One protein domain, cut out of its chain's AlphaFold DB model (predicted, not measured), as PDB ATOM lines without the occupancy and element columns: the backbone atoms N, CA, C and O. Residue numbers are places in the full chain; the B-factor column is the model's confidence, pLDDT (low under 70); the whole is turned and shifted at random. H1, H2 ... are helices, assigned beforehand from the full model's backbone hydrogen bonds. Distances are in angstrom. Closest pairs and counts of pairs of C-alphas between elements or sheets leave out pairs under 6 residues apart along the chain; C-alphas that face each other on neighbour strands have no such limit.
ATOM      1  N   LEU A   4     132.139 196.099 136.659       90.81
ATOM      2  CA  LEU A   4     131.164 195.596 135.692       90.81
ATOM      3  C   LEU A   4     131.300 194.080 135.457       90.81
ATOM      4  O   LEU A   4     130.301 193.364 135.448       90.81
ATOM      5  N   SER A   5     132.529 193.568 135.353       89.50
ATOM      6  CA  SER A   5     132.791 192.133 135.193       89.50
ATOM      7  C   SER A   5     132.405 191.346 136.445       89.50
ATOM      8  O   SER A   5     131.808 190.277 136.338       89.50
ATOM      9  N   ILE A   6     132.687 191.889 137.634       90.19
ATOM     10  CA  ILE A   6     132.306 191.270 138.912       90.19
ATOM     11  C   ILE A   6     130.779 191.173 139.027       90.19
ATOM     12  O   ILE A   6     130.261 190.120 139.389       90.19
ATOM     13  N   VAL A   7     130.050 192.230 138.657       94.25
ATOM     14  CA  VAL A   7     128.578 192.247 138.698       94.25
ATOM     15  C   VAL A   7     127.975 191.197 137.764       94.25
ATOM     16  O   VAL A   7     127.087 190.456 138.184       94.25
ATOM     17  N   ILE A   8     128.476 191.074 136.530       94.19
ATOM     18  CA  ILE A   8     127.984 190.070 135.573       94.19
ATOM     19  C   ILE A   8     128.214 188.654 136.111       94.19
ATOM     20  O   ILE A   8     127.295 187.838 136.087       94.19
ATOM     21  N   ILE A   9     129.405 188.373 136.653       93.75
ATOM     22  CA  ILE A   9     129.730 187.059 137.228       93.75
ATOM     23  C   ILE A   9     128.787 186.735 138.392       93.75
ATOM     24  O   ILE A   9     128.218 185.643 138.434       93.75
ATOM     25  N   VAL A  10     128.575 187.683 139.309       95.56
ATOM     26  CA  VAL A  10     127.664 187.501 140.449       95.56
ATOM     27  C   VAL A  10     126.244 187.217 139.964       95.56
ATOM     28  O   VAL A  10     125.634 186.247 140.413       95.56
ATOM     29  N   ILE A  11     125.733 188.003 139.012       95.44
ATOM     30  CA  ILE A  11     124.393 187.799 138.451       95.44
ATOM     31  C   ILE A  11     124.294 186.426 137.786       95.44
ATOM     32  O   ILE A  11     123.335 185.709 138.052       95.44
ATOM     33  N   SER A  12     125.279 186.012 136.983       95.19
ATOM     34  CA  SER A  12     125.282 184.694 136.337       95.19
ATOM     35  C   SER A  12     125.274 183.542 137.342       95.19
ATOM     36  O   SER A  12     124.515 182.590 137.162       95.19
ATOM     37  N   VAL A  13     126.065 183.622 138.418       95.50
ATOM     38  CA  VAL A  13     126.086 182.592 139.470       95.50
ATOM     39  C   VAL A  13     124.744 182.535 140.196       95.50
ATOM     40  O   VAL A  13     124.188 181.450 140.375       95.50
ATOM     41  N   VAL A  14     124.180 183.689 140.562       95.38
ATOM     42  CA  VAL A  14     122.859 183.763 141.201       95.38
ATOM     43  C   VAL A  14     121.787 183.179 140.280       95.38
ATOM     44  O   VAL A  14     120.980 182.362 140.724       95.38
ATOM     45  N   LEU A  15     121.810 183.522 138.990       95.19
ATOM     46  CA  LEU A  15     120.862 183.001 138.010       95.19
ATOM     47  C   LEU A  15     120.978 181.481 137.870       95.19
ATOM     48  O   LEU A  15     119.957 180.804 137.845       95.19
ATOM     49  N   ALA A  16     122.194 180.931 137.842       92.19
ATOM     50  CA  ALA A  16     122.417 179.489 137.768       92.19
ATOM     51  C   ALA A  16     121.884 178.751 139.009       92.19
ATOM     52  O   ALA A  16     121.240 177.704 138.887       92.19
ATOM     53  N   VAL A  17     122.096 179.309 140.206       94.06
ATOM     54  CA  VAL A  17     121.567 178.751 141.461       94.06
ATOM     55  C   VAL A  17     120.039 178.798 141.476       94.06
ATOM     56  O   VAL A  17     119.394 177.790 141.778       94.06
ATOM     57  N   LEU A  18     119.452 179.934 141.092       90.81
ATOM     58  CA  LEU A  18     118.001 180.079 140.986       90.81
ATOM     59  C   LEU A  18     117.421 179.126 139.943       90.81
ATOM     60  O   LEU A  18     116.421 178.469 140.214       90.81
ATOM     61  N   PHE A  19     118.063 178.983 138.787       90.50
ATOM     62  CA  PHE A  19     117.624 178.079 137.729       90.50
ATOM     63  C   PHE A  19     117.589 176.626 138.212       90.50
ATOM     64  O   PHE A  19     116.597 175.923 138.007       90.50
ATOM     65  N   LYS A  20     118.627 176.195 138.940       89.06
ATOM     66  CA  LYS A  20     118.683 174.863 139.554       89.06
ATOM     67  C   LYS A  20     117.543 174.656 140.551       89.06
ATOM     68  O   LYS A  20     116.902 173.606 140.525       89.06
ATOM     69  N   TRP A  21     117.255 175.649 141.392       88.75
ATOM     70  CA  TRP A  21     116.148 175.577 142.348       88.75
ATOM     71  C   TRP A  21     114.786 175.542 141.642       88.75
ATOM     72  O   TRP A  21     113.951 174.686 141.945       88.75
ATOM     73  N   VAL A  22     114.565 176.408 140.653       88.75
ATOM     74  CA  VAL A  22     113.318 176.458 139.879       88.75
ATOM     75  C   VAL A  22     113.064 175.128 139.174       88.75
ATOM     76  O   VAL A  22     111.959 174.599 139.291       88.75
ATOM     77  N   LEU A  23     114.070 174.544 138.514       84.31
ATOM     78  CA  LEU A  23     113.955 173.215 137.906       84.31
ATOM     79  C   LEU A  23     113.584 172.152 138.942       84.31
ATOM     80  O   LEU A  23     112.640 171.397 138.720       84.31
ATOM     81  N   PHE A  24     114.254 172.137 140.096       82.00
ATOM     82  CA  PHE A  24     113.960 171.178 141.164       82.00
ATOM     83  C   PHE A  24     112.522 171.296 141.679       82.00
ATOM     84  O   PHE A  24     111.837 170.292 141.866       82.00
ATOM     85  N   SER A  25     112.048 172.526 141.888       79.50
ATOM     86  CA  SER A  25     110.685 172.801 142.352       79.50
ATOM     87  C   SER A  25     109.644 172.429 141.294       79.50
ATOM     88  O   SER A  25     108.613 171.827 141.603       79.50
ATOM     89  N   LYS A  26     109.939 172.721 140.024       82.06
ATOM     90  CA  LYS A  26     109.054 172.425 138.898       82.06
ATOM     91  C   LYS A  26     108.936 170.919 138.671       82.06
ATOM     92  O   LYS A  26     107.815 170.430 138.634       82.06
ATOM     93  N   ILE A  27     110.044 170.175 138.653       78.19
ATOM     94  CA  ILE A  27     110.033 168.704 138.560       78.19
ATOM     95  C   ILE A  27     109.247 168.097 139.728       78.19
ATOM     96  O   ILE A  27     108.396 167.238 139.518       78.19
ATOM     97  N   ARG A  28     109.440 168.608 140.954       70.56
ATOM     98  CA  ARG A  28     108.654 168.175 142.122       70.56
ATOM     99  C   ARG A  28     107.155 168.386 141.953       70.56
ATOM    100  O   ARG A  28     106.376 167.586 142.454       70.56
ATOM    101  N   ARG A  29     106.743 169.484 141.319       72.38
ATOM    102  CA  ARG A  29     105.325 169.781 141.086       72.38
ATOM    103  C   ARG A  29     104.732 168.866 140.018       72.38
ATOM    104  O   ARG A  29     103.611 168.418 140.202       72.38
ATOM    105  N   TRP A  30     105.496 168.563 138.972       73.50
ATOM    106  CA  TRP A  30     105.088 167.640 137.912       73.50
ATOM    107  C   TRP A  30     104.942 166.202 138.421       73.50
ATOM    108  O   TRP A  30     103.922 165.578 138.161       73.50
ATOM    109  N   MET A  31     105.894 165.716 139.219       67.94
ATOM    110  CA  MET A  31     105.876 164.354 139.772       67.94
ATOM    111  C   MET A  31     104.676 164.086 140.690       67.94
ATOM    112  O   MET A  31     104.164 162.978 140.748       67.94
ATOM    113  N   ASP A  32     104.215 165.100 141.414       66.25
ATOM    114  CA  ASP A  32     103.076 164.966 142.323       66.25
ATOM    115  C   ASP A  32     101.740 164.919 141.571       66.25
ATOM    116  O   ASP A  32     100.848 164.156 141.923       66.25
ATOM    117  N   THR A  33     101.622 165.712 140.501       66.56
ATOM    118  CA  THR A  33     100.483 165.650 139.580       66.56
ATOM    119  C   THR A  33     100.434 164.308 138.856       66.56
ATOM    120  O   THR A  33      99.352 163.757 138.679       66.56
ATOM    121  N   ASP A  34     101.593 163.780 138.468       69.69
ATOM    122  CA  ASP A  34     101.693 162.473 137.822       69.69
ATOM    123  C   ASP A  34     101.334 161.340 138.787       69.69
ATOM    124  O   ASP A  34     100.555 160.464 138.431       69.69
ATOM    125  N   LEU A  35     101.784 161.419 140.047       65.56
ATOM    126  CA  LEU A  35     101.405 160.443 141.059       65.56
ATOM    127  C   LEU A  35      99.898 160.407 141.275       65.56
ATOM    128  O   LEU A  35      99.318 159.334 141.218       65.56
ATOM    129  N   ILE A  36      99.269 161.550 141.555       65.19
ATOM    130  CA  ILE A  36      97.825 161.589 141.821       65.19
ATOM    131  C   ILE A  36      97.071 160.978 140.636       65.19
ATOM    132  O   ILE A  36      96.140 160.202 140.828       65.19
ATOM    133  N   ARG A  37      97.534 161.256 139.413       63.16
ATOM    134  CA  ARG A  37      96.975 160.690 138.188       63.16
ATOM    135  C   ARG A  37      97.209 159.180 138.054       63.16
ATOM    136  O   ARG A  37      96.314 158.483 137.589       63.16
ATOM    137  N   GLN A  38      98.378 158.676 138.447       63.59
ATOM    138  CA  GLN A  38      98.704 157.250 138.406       63.59
ATOM    139  C   GLN A  38      97.970 156.464 139.500       63.59
ATOM    140  O   GLN A  38      97.478 155.372 139.237       63.59
ATOM    141  N   LEU A  39      97.858 157.029 140.702       61.28
ATOM    142  CA  LEU A  39      97.158 156.435 141.840       61.28
ATOM    143  C   LEU A  39      95.642 156.426 141.666       61.28
ATOM    144  O   LEU A  39      94.984 155.523 142.162       61.28
ATOM    145  N   ALA A  40      95.089 157.412 140.962       59.00
ATOM    146  CA  ALA A  40      93.662 157.444 140.685       59.00
ATOM    147  C   ALA A  40      93.227 156.350 139.700       59.00
ATOM    148  O   ALA A  40      92.039 156.065 139.657       59.00
ATOM    149  N   GLN A  41      94.138 155.778 138.888       60.84
ATOM    150  CA  GLN A  41      93.864 154.745 137.865       60.84
ATOM    151  C   GLN A  41      92.585 154.967 137.009       60.84
ATOM    152  O   GLN A  41      92.104 154.051 136.353       60.84
ATOM    153  N   GLY A  42      92.044 156.190 136.956       56.81
ATOM    154  CA  GLY A  42      90.771 156.502 136.301       56.81
ATOM    155  C   GLY A  42      89.492 156.182 137.099       56.81
ATOM    156  O   GLY A  42      88.406 156.390 136.560       56.81
ATOM    157  N   GLU A  43      89.570 155.725 138.354       59.00
ATOM    158  CA  GLU A  43      88.406 155.487 139.222       59.00
ATOM    159  C   GLU A  43      88.028 156.732 140.042       59.00
ATOM    160  O   GLU A  43      88.629 157.052 141.069       59.00
ATOM    161  N   SER A  44      86.961 157.411 139.613       59.44
ATOM    162  CA  SER A  44      86.440 158.644 140.232       59.44
ATOM    163  C   SER A  44      86.104 158.519 141.732       59.44
ATOM    164  O   SER A  44      86.249 159.488 142.478       59.44
ATOM    165  N   GLU A  45      85.659 157.348 142.205       61.72
ATOM    166  CA  GLU A  45      85.336 157.143 143.629       61.72
ATOM    167  C   GLU A  45      86.584 157.004 144.511       61.72
ATOM    168  O   GLU A  45      86.643 157.574 145.607       61.72
ATOM    169  N   LEU A  46      87.604 156.287 144.032       64.69
ATOM    170  CA  LEU A  46      88.903 156.201 144.698       64.69
ATOM    171  C   LEU A  46      89.613 157.556 144.663       64.69
ATOM    172  O   LEU A  46      90.162 157.972 145.682       64.69
ATOM    173  N   GLU A  47      89.505 158.299 143.559       62.41
ATOM    174  CA  GLU A  47      90.048 159.653 143.426       62.41
ATOM    175  C   GLU A  47      89.454 160.617 144.465       62.41
ATOM    176  O   GLU A  47      90.197 161.353 145.121       62.41
ATOM    177  N   GLN A  48      88.136 160.585 144.693       66.88
ATOM    178  CA  GLN A  48      87.500 161.424 145.714       66.88
ATOM    179  C   GLN A  48      87.946 161.058 147.131       66.88
ATOM    180  O   GLN A  48      88.257 161.953 147.923       66.88
ATOM    181  N   ARG A  49      88.028 159.762 147.458       68.06
ATOM    182  CA  ARG A  49      88.471 159.298 148.784       68.06
ATOM    183  C   ARG A  49      89.942 159.620 149.038       68.06
ATOM    184  O   ARG A  49      90.272 160.136 150.108       68.06
ATOM    185  N   LEU A  50      90.810 159.399 148.051       67.94
ATOM    186  CA  LEU A  50      92.223 159.762 148.134       67.94
ATOM    187  C   LEU A  50      92.417 161.274 148.214       67.94
ATOM    188  O   LEU A  50      93.251 161.733 148.988       67.94
ATOM    189  N   THR A  51      91.629 162.061 147.480       68.75
ATOM    190  CA  THR A  51      91.682 163.529 147.547       68.75
ATOM    191  C   THR A  51      91.290 164.034 148.933       68.75
ATOM    192  O   THR A  51      91.945 164.928 149.470       68.75
ATOM    193  N   HIS A  52      90.264 163.441 149.543       74.38
ATOM    194  CA  HIS A  52      89.858 163.782 150.905       74.38
ATOM    195  C   HIS A  52      90.969 163.468 151.917       74.38
ATOM    196  O   HIS A  52      91.343 164.336 152.709       74.38
ATOM    197  N   TYR A  53      91.562 162.274 151.826       72.31
ATOM    198  CA  TYR A  53      92.671 161.851 152.685       72.31
ATOM    199  C   TYR A  53      93.933 162.709 152.471       72.31
ATOM    200  O   TYR A  53      94.615 163.097 153.421       72.31
ATOM    201  N   TYR A  54      94.207 163.099 151.223       67.81
ATOM    202  CA  TYR A  54      95.288 164.010 150.850       67.81
ATOM    203  C   TYR A  54      95.121 165.397 151.479       67.81
ATOM    204  O   TYR A  54      96.074 165.945 152.037       67.81
ATOM    205  N   GLN A  55      93.912 165.967 151.434       73.00
ATOM    206  CA  GLN A  55      93.634 167.258 152.064       73.00
ATOM    207  C   GLN A  55      93.811 167.208 153.584       73.00
ATOM    208  O   GLN A  55      94.308 168.168 154.177       73.00
ATOM    209  N   GLU A  56      93.449 166.094 154.215       76.81
ATOM    210  CA  GLU A  56      93.622 165.879 155.651       76.81
ATOM    211  C   GLU A  56      95.108 165.800 156.044       76.81
ATOM    212  O   GLU A  56      95.546 166.434 157.010       76.81
ATOM    213  N   LEU A  57      95.914 165.113 155.229       72.38
ATOM    214  CA  LEU A  57      97.366 165.008 155.393       72.38
ATOM    215  C   LEU A  57      98.085 166.349 155.178       72.38
ATOM    216  O   LEU A  57      99.003 166.679 155.934       72.38
ATOM    217  N   ILE A  58      97.646 167.151 154.199       72.62
ATOM    218  CA  ILE A  58      98.149 168.518 153.995       72.62
ATOM    219  C   ILE A  58      97.821 169.401 155.200       72.62
ATOM    220  O   ILE A  58      98.707 170.100 155.696       72.62
ATOM    221  N   LYS A  59      96.574 169.373 155.689       74.69
ATOM    222  CA  LYS A  59      96.161 170.157 156.868       74.69
ATOM    223  C   LYS A  59      96.937 169.763 158.122       74.69
ATOM    224  O   LYS A  59      97.220 170.620 158.951       74.69
ATOM    225  N   SER A  60      97.327 168.497 158.219       70.69
ATOM    226  CA  SER A  60      98.136 167.965 159.318       70.69
ATOM    227  C   SER A  60      99.630 168.309 159.211       70.69
ATOM    228  O   SER A  60     100.410 167.929 160.079       70.69
ATOM    229  N   GLY A  61     100.058 169.024 158.163       68.19
ATOM    230  CA  GLY A  61     101.446 169.467 157.997       68.19
ATOM    231  C   GLY A  61     102.430 168.340 157.666       68.19
ATOM    232  O   GLY A  61     103.639 168.506 157.835       68.19
ATOM    233  N   VAL A  62     101.933 167.192 157.196       65.00
ATOM    234  CA  VAL A  62     102.763 166.033 156.850       65.00
ATOM    235  C   VAL A  62     103.655 166.383 155.656       65.00
ATOM    236  O   VAL A  62     103.235 167.035 154.697       65.00
ATOM    237  N   LYS A  63     104.928 165.971 155.689       64.19
ATOM    238  CA  LYS A  63     105.845 166.227 154.572       64.19
ATOM    239  C   LYS A  63     105.335 165.504 153.332       64.19
ATOM    240  O   LYS A  63     105.089 164.309 153.365       64.19
ATOM    241  N   ARG A  64     105.280 166.203 152.198       61.34
ATOM    242  CA  ARG A  64     104.777 165.703 150.901       61.34
ATOM    243  C   ARG A  64     105.286 164.310 150.495       61.34
ATOM    244  O   ARG A  64     104.553 163.538 149.897       61.34
ATOM    245  N   ARG A  65     106.529 163.977 150.854       61.84
ATOM    246  CA  ARG A  65     107.127 162.656 150.603       61.84
ATOM    247  C   ARG A  65     106.465 161.537 151.422       61.84
ATOM    248  O   ARG A  65     106.317 160.439 150.917       61.84
ATOM    249  N   GLU A  66     106.047 161.831 152.648       65.19
ATOM    250  CA  GLU A  66     105.271 160.919 153.497       65.19
ATOM    251  C   GLU A  66     103.791 160.902 153.118       65.19
ATOM    252  O   GLU A  66     103.140 159.878 153.269       65.19
ATOM    253  N   ILE A  67     103.255 162.011 152.594       67.31
ATOM    254  CA  ILE A  67     101.887 162.045 152.060       67.31
ATOM    255  C   ILE A  67     101.744 161.053 150.901       67.31
ATOM    256  O   ILE A  67     100.775 160.309 150.840       67.31
ATOM    257  N   HIS A  68     102.737 161.031 150.015       64.12
ATOM    258  CA  HIS A  68     102.833 160.121 148.879       64.12
ATOM    259  C   HIS A  68     102.833 158.649 149.318       64.12
ATOM    260  O   HIS A  68     102.029 157.855 148.842       64.12
ATOM    261  N   ASP A  69     103.684 158.320 150.291       68.25
ATOM    262  CA  ASP A  69     103.800 156.975 150.859       68.25
ATOM    263  C   ASP A  69     102.502 156.546 151.565       68.25
ATOM    264  O   ASP A  69     102.001 155.442 151.364       68.25
ATOM    265  N   LYS A  70     101.878 157.463 152.318       70.75
ATOM    266  CA  LYS A  70     100.597 157.218 152.995       70.75
ATOM    267  C   LYS A  70      99.421 157.082 152.035       70.75
ATOM    268  O   LYS A  70      98.539 156.274 152.302       70.75
ATOM    269  N   LEU A  71      99.396 157.839 150.940       67.62
ATOM    270  CA  LEU A  71      98.389 157.691 149.887       67.62
ATOM    271  C   LEU A  71      98.544 156.359 149.157       67.62
ATOM    272  O   LEU A  71      97.542 155.694 148.920       67.62
ATOM    273  N   GLN A  72      99.778 155.950 148.860       67.50
ATOM    274  CA  GLN A  72     100.060 154.662 148.233       67.50
ATOM    275  C   GLN A  72      99.671 153.492 149.140       67.50
ATOM    276  O   GLN A  72      98.969 152.597 148.688       67.50
ATOM    277  N   GLN A  73     100.020 153.538 150.429       69.44
ATOM    278  CA  GLN A  73      99.551 152.550 151.409       69.44
ATOM    279  C   GLN A  73      98.024 152.538 151.543       69.44
ATOM    280  O   GLN A  73      97.431 151.488 151.775       69.44
ATOM    281  N   PHE A  74      97.372 153.699 151.436       68.31
ATOM    282  CA  PHE A  74      95.916 153.775 151.507       68.31
ATOM    283  C   PHE A  74      95.257 153.190 150.254       68.31
ATOM    284  O   PHE A  74      94.255 152.499 150.389       68.31
ATOM    285  N   ALA A  75      95.809 153.420 149.064       66.44
ATOM    286  CA  ALA A  75      95.321 152.803 147.835       66.44
ATOM    287  C   ALA A  75      95.530 151.284 147.840       66.44
ATOM    288  O   ALA A  75      94.551 150.567 147.710       66.44
ATOM    289  N   ASP A  76      96.738 150.806 148.146       68.69
ATOM    290  CA  ASP A  76      97.074 149.372 148.220       68.69
ATOM    291  C   ASP A  76      96.173 148.609 149.211       68.69
ATOM    292  O   ASP A  76      95.730 147.490 148.961       68.69
ATOM    293  N   ARG A  77      95.803 149.255 150.325       66.69
ATOM    294  CA  ARG A  77      94.894 148.678 151.326       66.69
ATOM    295  C   ARG A  77      93.419 148.685 150.912       66.69
ATOM    296  O   ARG A  77      92.640 147.920 151.477       66.69
ATOM    297  N   ASN A  78      93.027 149.582 150.011       60.84
ATOM    298  CA  ASN A  78      91.652 149.732 149.532       60.84
ATOM    299  C   ASN A  78      91.449 149.192 148.106       60.84
ATOM    300  O   ASN A  78      90.314 149.209 147.633       60.84
ATOM    301  N   GLU A  79      92.496 148.693 147.444       51.97
ATOM    302  CA  GLU A  79      92.385 147.928 146.205       51.97
ATOM    303  C   GLU A  79      91.601 146.632 146.485       51.97
ATOM    304  O   GLU A  79      92.024 145.805 147.305       51.97
TER     305      GLU A  79
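This is residues 4 to 79 of the 82 residues of an uncharacterized protein of Marinobacterium stanieri (UniProt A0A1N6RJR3). One long helix, H1, sticks out as an arm, residues 4 to 27, from a small head where its other end meets a hairpin of two shorter helices, H2 and H3. The arm makes the length. The printed part has 76 residues with three named helices, H1, H2, H3 in chain order, and no named strand: all helix. It is extended, with a radius of gyration of the C-alphas of 18.6 A and spans of 62 by 26 by 16 A.

H1, residues 4 to 39, only just touches H3, residues 64 to 78, with 3 pairs of C-alphas within 8 A, through residues 35 to 39 alone; the closest C-alphas, of Leu 39 and Gln 72, are 7.2 A apart. They run the same way at a shallow tilt of 11 degrees. H2, residues 44 to 59, touches H3 in a helical hairpin, closest at C-alphas of Leu 57 and Ile 67, 6.4 A; they run opposite ways at 37 degrees, only just steep. H1 and H2 are close but not clearly touching, at C-alphas of Leu 39 and Glu 47, 8.0 A. In H1, H2 and H3 every O i to N i+4 pair is within hydrogen-bond range.

H1 is 52.2 A long, from C-alpha 4 at (131.164, 195.596, 135.692). H2 is 22.4 A, and H3, 20.7 A, ends at C-alpha 78, (91.652, 149.732, 149.532).

The C-alphas of Leu 4 and Glu 79, the two farthest apart, are 62.3 A apart. The printed part has no cut, and both links are tight. Model confidence is under 70 in 40 residues, among them 31 to 51 and 71 to 79.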